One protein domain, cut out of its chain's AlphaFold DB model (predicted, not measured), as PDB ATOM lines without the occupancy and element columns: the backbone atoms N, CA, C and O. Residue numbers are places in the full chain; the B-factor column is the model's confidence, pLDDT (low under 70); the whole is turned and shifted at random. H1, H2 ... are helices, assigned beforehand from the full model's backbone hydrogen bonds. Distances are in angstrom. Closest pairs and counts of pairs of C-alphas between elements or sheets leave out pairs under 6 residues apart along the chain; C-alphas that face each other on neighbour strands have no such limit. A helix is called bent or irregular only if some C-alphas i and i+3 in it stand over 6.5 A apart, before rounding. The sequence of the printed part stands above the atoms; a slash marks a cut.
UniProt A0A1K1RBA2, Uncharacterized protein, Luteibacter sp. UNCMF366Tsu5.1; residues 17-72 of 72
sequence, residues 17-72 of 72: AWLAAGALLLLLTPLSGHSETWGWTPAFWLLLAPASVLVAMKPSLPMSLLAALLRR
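AT A GLANCE: This is residues 17 to 72 of the 72 residues of an uncharacterized protein of Luteibacter sp. UNCMF366Tsu5.1 (UniProt A0A1K1RBA2). The longest helix, H2, pairs with H1 side by side in a helical hairpin; H3 turns a corner at the far end of H2, where residues 63 to 72 stick out. The printed part has 56 residues, 38 of them in the named helices H1, H2 and H3, in that order along the chain, with no named strand; its class is all helix, and the whole is loose, with a radius of gyration of the C-alphas of 13.7 A and spans of 39 by 24 by 21 A.

IN THESE COORDINATES: H2, residues 41 to 57, is 23.0 A long, with a kink of 34 degrees near residue 48; it is only just irregular, C-alphas 46 and 49 being 6.6 A apart. H1, residues 17 to 28, is 16.1 A long from C-alpha 17 (-40.606, 6.586, -14.630). H3, residues 61 to 69, is 12.2 A long, ending at C-alpha 69 (-42.854, -3.552, 5.925).

HOW THE PARTS SIT: H1 and H2 touch, a shallow tilt of 27 degrees, opposite ways; their closest C-alphas, Gly 22 and Leu 46, are 4.4 A apart. H2 and H3 are close but not clearly touching, about perpendicular at 82 degrees; their closest C-alphas, Val 55 and Leu 61, are 6.8 A apart. H1 and H3 are apart. Every O i to N i+4 pair is within hydrogen-bond range in H1 and H3, 11 of 13 in H2.

THE WHOLE: The printed part has no cut. Residues 29 to 40 form a long link; pLDDT is under 70 at residues 30 to 36, 38, 40 and 72.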
ATOM      1  N   ALA A  17     -41.650   5.746 -14.052       95.94
ATOM      2  CA  ALA A  17     -40.606   6.586 -14.630       95.94
ATOM      3  C   ALA A  17     -40.748   8.042 -14.165       95.94
ATOM      4  O   ALA A  17     -39.758   8.659 -13.784       95.94
ATOM      5  N   TRP A  18     -41.980   8.559 -14.123       95.69
ATOM      6  CA  TRP A  18     -42.280   9.876 -13.570       95.69
ATOM      7  C   TRP A  18     -41.893   9.944 -12.092       95.69
ATOM      8  O   TRP A  18     -41.132  10.828 -11.717       95.69
ATOM      9  N   LEU A  19     -42.332   8.994 -11.264       93.69
ATOM     10  CA  LEU A  19     -41.999   8.983  -9.838       93.69
ATOM     11  C   LEU A  19     -40.480   8.955  -9.602       93.69
ATOM     12  O   LEU A  19     -39.971   9.708  -8.774       93.69
ATOM     13  N   ALA A  20     -39.750   8.125 -10.352       94.81
ATOM     14  CA  ALA A  20     -38.297   8.024 -10.257       94.81
ATOM     15  C   ALA A  20     -37.601   9.321 -10.695       94.81
ATOM     16  O   ALA A  20     -36.729   9.819  -9.986       94.81
ATOM     17  N   ALA A  21     -38.013   9.894 -11.828       93.75
ATOM     18  CA  ALA A  21     -37.475  11.158 -12.320       93.75
ATOM     19  C   ALA A  21     -37.792  12.320 -11.368       93.75
ATOM     20  O   ALA A  21     -36.923  13.142 -11.106       93.75
ATOM     21  N   GLY A  22     -39.005  12.371 -10.814       90.12
ATOM     22  CA  GLY A  22     -39.428  13.388  -9.855       90.12
ATOM     23  C   GLY A  22     -38.665  13.310  -8.536       90.12
ATOM     24  O   GLY A  22     -38.200  14.333  -8.038       90.12
ATOM     25  N   ALA A  23     -38.461  12.101  -8.007       89.25
ATOM     26  CA  ALA A  23     -37.616  11.882  -6.836       89.25
ATOM     27  C   ALA A  23     -36.162  12.291  -7.107       89.25
ATOM     28  O   ALA A  23     -35.570  13.004  -6.300       89.25
ATOM     29  N   LEU A  24     -35.606  11.895  -8.258       91.38
ATOM     30  CA  LEU A  24     -34.254  12.278  -8.660       91.38
ATOM     31  C   LEU A  24     -34.118  13.798  -8.805       91.38
ATOM     32  O   LEU A  24     -33.135  14.365  -8.343       91.38
ATOM     33  N   LEU A  25     -35.114  14.468  -9.392       88.31
ATOM     34  CA  LEU A  25     -35.131  15.922  -9.527       88.31
ATOM     35  C   LEU A  25     -35.080  16.591  -8.148       88.31
ATOM     36  O   LEU A  25     -34.223  17.436  -7.925       88.31
ATOM     37  N   LEU A  26     -35.934  16.172  -7.211       84.12
ATOM     38  CA  LEU A  26     -35.966  16.706  -5.842       84.12
ATOM     39  C   LEU A  26     -34.694  16.397  -5.035       84.12
ATOM     40  O   LEU A  26     -34.346  17.155  -4.138       84.12
ATOM     41  N   LEU A  27     -34.008  15.293  -5.338       86.38
ATOM     42  CA  LEU A  27     -32.714  14.944  -4.741       86.38
ATOM     43  C   LEU A  27     -31.572  15.811  -5.283       86.38
ATOM     44  O   LEU A  27     -30.689  16.206  -4.527       86.38
ATOM     45  N   LEU A  28     -31.562  16.062  -6.594       88.00
ATOM     46  CA  LEU A  28     -30.463  16.748  -7.279       88.00
ATOM     47  C   LEU A  28     -30.610  18.267  -7.300       88.00
ATOM     48  O   LEU A  28     -29.615  18.976  -7.430       88.00
ATOM     49  N   THR A  29     -31.836  18.771  -7.205       78.50
ATOM     50  CA  THR A  29     -32.099  20.206  -7.167       78.50
ATOM     51  C   THR A  29     -32.588  20.601  -5.783       78.50
ATOM     52  O   THR A  29     -33.469  19.936  -5.242       78.50
ATOM     53  N   PRO A  30     -32.098  21.719  -5.216       68.50
ATOM     54  CA  PRO A  30     -32.657  22.315  -4.008       68.50
ATOM     55  C   PRO A  30     -33.984  23.014  -4.347       68.50
ATOM     56  O   PRO A  30     -34.206  24.172  -4.006       68.50
ATOM     57  N   LEU A  31     -34.861  22.336  -5.089       63.47
ATOM     58  CA  LEU A  31     -36.239  22.754  -5.231       63.47
ATOM     59  C   LEU A  31     -36.865  22.582  -3.857       63.47
ATOM     60  O   LEU A  31     -37.056  21.459  -3.387       63.47
ATOM     61  N   SER A  32     -37.164  23.700  -3.201       64.12
ATOM     62  CA  SER A  32     -37.918  23.681  -1.959       64.12
ATOM     63  C   SER A  32     -39.188  22.865  -2.193       64.12
ATOM     64  O   SER A  32     -40.021  23.218  -3.030       64.12
ATOM     65  N   GLY A  33     -39.340  21.750  -1.466       62.00
ATOM     66  CA  GLY A  33     -40.542  20.906  -1.542       62.00
ATOM     67  C   GLY A  33     -41.828  21.692  -1.255       62.00
ATOM     68  O   GLY A  33     -42.916  21.289  -1.666       62.00
ATOM     69  N   HIS A  34     -41.666  22.849  -0.612       63.09
ATOM     70  CA  HIS A  34     -42.640  23.906  -0.451       63.09
ATOM     71  C   HIS A  34     -42.106  25.205  -1.081       63.09
ATOM     72  O   HIS A  34     -41.086  25.741  -0.654       63.09
ATOM     73  N   SER A  35     -42.785  25.702  -2.107       66.06
ATOM     74  CA  SER A  35     -42.567  27.025  -2.692       66.06
ATOM     75  C   SER A  35     -43.385  28.057  -1.910       66.06
ATOM     76  O   SER A  35     -44.569  27.843  -1.685       66.06
ATOM     77  N   GLU A  36     -42.806  29.198  -1.535       65.75
ATOM     78  CA  GLU A  36     -43.573  30.290  -0.899       65.75
ATOM     79  C   GLU A  36     -44.616  30.909  -1.845       65.75
ATOM     80  O   GLU A  36     -45.636  31.427  -1.402       65.75
ATOM     81  N   THR A  37     -44.386  30.828  -3.159       70.19
ATOM     82  CA  THR A  37     -45.275  31.377  -4.193       70.19
ATOM     83  C   THR A  37     -46.379  30.416  -4.627       70.19
ATOM     84  O   THR A  37     -47.468  30.867  -4.973       70.19
ATOM     85  N   TRP A  38     -46.131  29.103  -4.607       61.03
ATOM     86  CA  TRP A  38     -47.058  28.093  -5.142       61.03
ATOM     87  C   TRP A  38     -47.395  26.959  -4.154       61.03
ATOM     88  O   TRP A  38     -48.200  26.074  -4.465       61.03
ATOM     89  N   GLY A  39     -46.805  26.962  -2.959       74.50
ATOM     90  CA  GLY A  39     -47.010  25.971  -1.904       74.50
ATOM     91  C   GLY A  39     -46.354  24.615  -2.192       74.50
ATOM     92  O   GLY A  39     -45.249  24.521  -2.717       74.50
ATOM     93  N   TRP A  40     -47.049  23.525  -1.857       66.38
ATOM     94  CA  TRP A  40     -46.601  22.124  -2.013       66.38
ATOM     95  C   TRP A  40     -46.546  21.610  -3.465       66.38
ATOM     96  O   TRP A  40     -46.511  20.404  -3.709       66.38
ATOM     97  N   THR A  41     -46.563  22.505  -4.447       75.12
ATOM     98  CA  THR A  41     -46.688  22.192  -5.878       75.12
ATOM     99  C   THR A  41     -45.623  21.209  -6.368       75.12
ATOM    100  O   THR A  41     -46.006  20.215  -6.983       75.12
ATOM    101  N   PRO A  42     -44.315  21.392  -6.091       80.25
ATOM    102  CA  PRO A  42     -43.293  20.501  -6.639       80.25
ATOM    103  C   PRO A  42     -43.408  19.084  -6.079       80.25
ATOM    104  O   PRO A  42     -43.481  18.122  -6.839       80.25
ATOM    105  N   ALA A  43     -43.503  18.944  -4.754       84.00
ATOM    106  CA  ALA A  43     -43.622  17.639  -4.108       84.00
ATOM    107  C   ALA A  43     -44.924  16.918  -4.505       84.00
ATOM    108  O   ALA A  43     -44.915  15.714  -4.771       84.00
ATOM    109  N   PHE A  44     -46.036  17.652  -4.611       86.25
ATOM    110  CA  PHE A  44     -47.306  17.091  -5.061       86.25
ATOM    111  C   PHE A  44     -47.213  16.551  -6.494       86.25
ATOM    112  O   PHE A  44     -47.533  15.388  -6.730       86.25
ATOM    113  N   TRP A  45     -46.749  17.363  -7.446       87.25
ATOM    114  CA  TRP A  45     -46.726  16.975  -8.858       87.25
ATOM    115  C   TRP A  45     -45.661  15.929  -9.187       87.25
ATOM    116  O   TRP A  45     -45.873  15.101 -10.070       87.25
ATOM    117  N   LEU A  46     -44.525  15.948  -8.491       89.12
ATOM    118  CA  LEU A  46     -43.414  15.038  -8.769       89.12
ATOM    119  C   LEU A  46     -43.538  13.698  -8.041       89.12
ATOM    120  O   LEU A  46     -43.026  12.701  -8.548       89.12
ATOM    121  N   LEU A  47     -44.216  13.657  -6.888       90.25
ATOM    122  CA  LEU A  47     -44.352  12.438  -6.088       90.25
ATOM    123  C   LEU A  47     -45.806  11.991  -5.942       90.25
ATOM    124  O   LEU A  47     -46.152  10.870  -6.319       90.25
ATOM    125  N   LEU A  48     -46.668  12.854  -5.405       89.88
ATOM    126  CA  LEU A  48     -48.020  12.457  -5.008       89.88
ATOM    127  C   LEU A  48     -48.908  12.129  -6.216       89.88
ATOM    128  O   LEU A  48     -49.623  11.128  -6.200       89.88
ATOM    129  N   ALA A  49     -48.816  12.919  -7.287       92.44
ATOM    130  CA  ALA A  49     -49.543  12.689  -8.530       92.44
ATOM    131  C   ALA A  49     -49.189  11.330  -9.177       92.44
ATOM    132  O   ALA A  49     -50.099  10.506  -9.317       92.44
ATOM    133  N   PRO A  50     -47.918  11.005  -9.501       93.50
ATOM    134  CA  PRO A  50     -47.591   9.696 -10.071       93.50
ATOM    135  C   PRO A  50     -47.855   8.532  -9.103       93.50
ATOM    136  O   PRO A  50     -48.323   7.475  -9.533       93.50
ATOM    137  N   ALA A  51     -47.651   8.717  -7.793       92.06
ATOM    138  CA  ALA A  51     -48.006   7.704  -6.798       92.06
ATOM    139  C   ALA A  51     -49.521   7.426  -6.768       92.06
ATOM    140  O   ALA A  51     -49.931   6.266  -6.721       92.06
ATOM    141  N   SER A  52     -50.360   8.464  -6.860       93.06
ATOM    142  CA  SER A  52     -51.821   8.315  -6.887       93.06
ATOM    143  C   SER A  52     -52.303   7.514  -8.100       93.06
ATOM    144  O   SER A  52     -53.190   6.674  -7.960       93.06
ATOM    145  N   VAL A  53     -51.662   7.680  -9.267       92.69
ATOM    146  CA  VAL A  53     -51.948   6.878 -10.467       92.69
ATOM    147  C   VAL A  53     -51.656   5.401 -10.205       92.69
ATOM    148  O   VAL A  53     -52.489   4.543 -10.502       92.69
ATOM    149  N   LEU A  54     -50.507   5.089  -9.599       91.81
ATOM    150  CA  LEU A  54     -50.142   3.711  -9.256       91.81
ATOM    151  C   LEU A  54     -51.125   3.093  -8.250       91.81
ATOM    152  O   LEU A  54     -51.538   1.942  -8.423       91.81
ATOM    153  N   VAL A  55     -51.551   3.859  -7.242       93.25
ATOM    154  CA  VAL A  55     -52.556   3.424  -6.260       93.25
ATOM    155  C   VAL A  55     -53.916   3.201  -6.923       93.25
ATOM    156  O   VAL A  55     -54.518   2.151  -6.714       93.25
ATOM    157  N   ALA A  56     -54.381   4.106  -7.785       92.00
ATOM    158  CA  ALA A  56     -55.643   3.947  -8.511       92.00
ATOM    159  C   ALA A  56     -55.655   2.680  -9.386       92.00
ATOM    160  O   ALA A  56     -56.688   2.036  -9.557       92.00
ATOM    161  N   MET A  57     -54.492   2.273  -9.904       90.62
ATOM    162  CA  MET A  57     -54.349   1.045 -10.686       90.62
ATOM    163  C   MET A  57     -54.363  -0.236  -9.841       90.62
ATOM    164  O   MET A  57     -54.688  -1.303 -10.380       90.62
ATOM    165  N   LYS A  58     -53.987  -0.169  -8.557       90.62
ATOM    166  CA  LYS A  58     -54.094  -1.275  -7.592       90.62
ATOM    167  C   LYS A  58     -54.257  -0.732  -6.155       90.62
ATOM    168  O   LYS A  58     -53.267  -0.622  -5.430       90.62
ATOM    169  N   PRO A  59     -55.498  -0.474  -5.705       88.50
ATOM    170  CA  PRO A  59     -55.764   0.237  -4.447       88.50
ATOM    171  C   PRO A  59     -55.296  -0.493  -3.187       88.50
ATOM    172  O   PRO A  59     -54.949   0.133  -2.192       88.50
ATOM    173  N   SER A  60     -55.251  -1.828  -3.223       88.94
ATOM    174  CA  SER A  60     -54.788  -2.649  -2.098       88.94
ATOM    175  C   SER A  60     -53.263  -2.697  -1.954       88.94
ATOM    176  O   SER A  60     -52.759  -3.133  -0.919       88.94
ATOM    177  N   LEU A  61     -52.516  -2.248  -2.970       88.06
ATOM    178  CA  LEU A  61     -51.056  -2.287  -2.984       88.06
ATOM    179  C   LEU A  61     -50.417  -1.524  -1.803       88.06
ATOM    180  O   LEU A  61     -49.627  -2.152  -1.101       88.06
ATOM    181  N   PRO A  62     -50.739  -0.244  -1.521       85.94
ATOM    182  CA  PRO A  62     -50.099   0.499  -0.430       85.94
ATOM    183  C   PRO A  62     -50.274  -0.180   0.929       85.94
ATOM    184  O   PRO A  62     -49.296  -0.365   1.647       85.94
ATOM    185  N   MET A  63     -51.486  -0.648   1.245       90.38
ATOM    186  CA  MET A  63     -51.744  -1.366   2.498       90.38
ATOM    187  C   MET A  63     -50.995  -2.698   2.557       90.38
ATOM    188  O   MET A  63     -50.480  -3.061   3.608       90.38
ATOM    189  N   SER A  64     -50.881  -3.410   1.430       87.75
ATOM    190  CA  SER A  64     -50.108  -4.657   1.374       87.75
ATOM    191  C   SER A  64     -48.602  -4.434   1.555       87.75
ATOM    192  O   SER A  64     -47.956  -5.222   2.237       87.75
ATOM    193  N   LEU A  65     -48.053  -3.347   1.002       87.00
ATOM    194  CA  LEU A  65     -46.647  -2.975   1.160       87.00
ATOM    195  C   LEU A  65     -46.356  -2.512   2.588       87.00
ATOM    196  O   LEU A  65     -45.364  -2.938   3.168       87.00
ATOM    197  N   LEU A  66     -47.246  -1.705   3.175       88.94
ATOM    198  CA  LEU A  66     -47.152  -1.298   4.575       88.94
ATOM    199  C   LEU A  66     -47.213  -2.514   5.503       88.94
ATOM    200  O   LEU A  66     -46.356  -2.677   6.364       88.94
ATOM    201  N   ALA A  67     -48.176  -3.413   5.288       91.81
ATOM    202  CA  ALA A  67     -48.277  -4.652   6.049       91.81
ATOM    203  C   ALA A  67     -47.045  -5.557   5.866       91.81
ATOM    204  O   ALA A  67     -46.685  -6.269   6.796       91.81
ATOM    205  N   ALA A  68     -46.402  -5.547   4.695       91.75
ATOM    206  CA  ALA A  68     -45.161  -6.282   4.458       91.75
ATOM    207  C   ALA A  68     -43.950  -5.634   5.152       91.75
ATOM    208  O   ALA A  68     -43.096  -6.354   5.663       91.75
ATOM    209  N   LEU A  69     -43.885  -4.300   5.201       91.81
ATOM    210  CA  LEU A  69     -42.854  -3.552   5.925       91.81
ATOM    211  C   LEU A  69     -42.964  -3.755   7.440       91.81
ATOM    212  O   LEU A  69     -41.950  -3.972   8.083       91.81
ATOM    213  N   LEU A  70     -44.180  -3.742   7.993       93.00
ATOM    214  CA  LEU A  70     -44.434  -3.935   9.429       93.00
ATOM    215  C   LEU A  70     -44.238  -5.382   9.910       93.00
ATOM    216  O   LEU A  70     -44.235  -5.633  11.110       93.00
ATOM    217  N   ARG A  71     -44.139  -6.344   8.986       88.06
ATOM    218  CA  ARG A  71     -43.834  -7.755   9.288       88.06
ATOM    219  C   ARG A  71     -42.335  -8.069   9.245       88.06
ATOM    220  O   ARG A  71     -41.978  -9.218   9.498       88.06
ATOM    221  N   ARG A  72     -41.495  -7.106   8.861       64.56
ATOM    222  CA  ARG A  72     -40.034  -7.193   8.963       64.56
ATOM    223  C   ARG A  72     -39.570  -6.681  10.315       64.56
ATOM    224  O   ARG A  72     -38.523  -7.193  10.756       64.56
TER     225      ARG A  72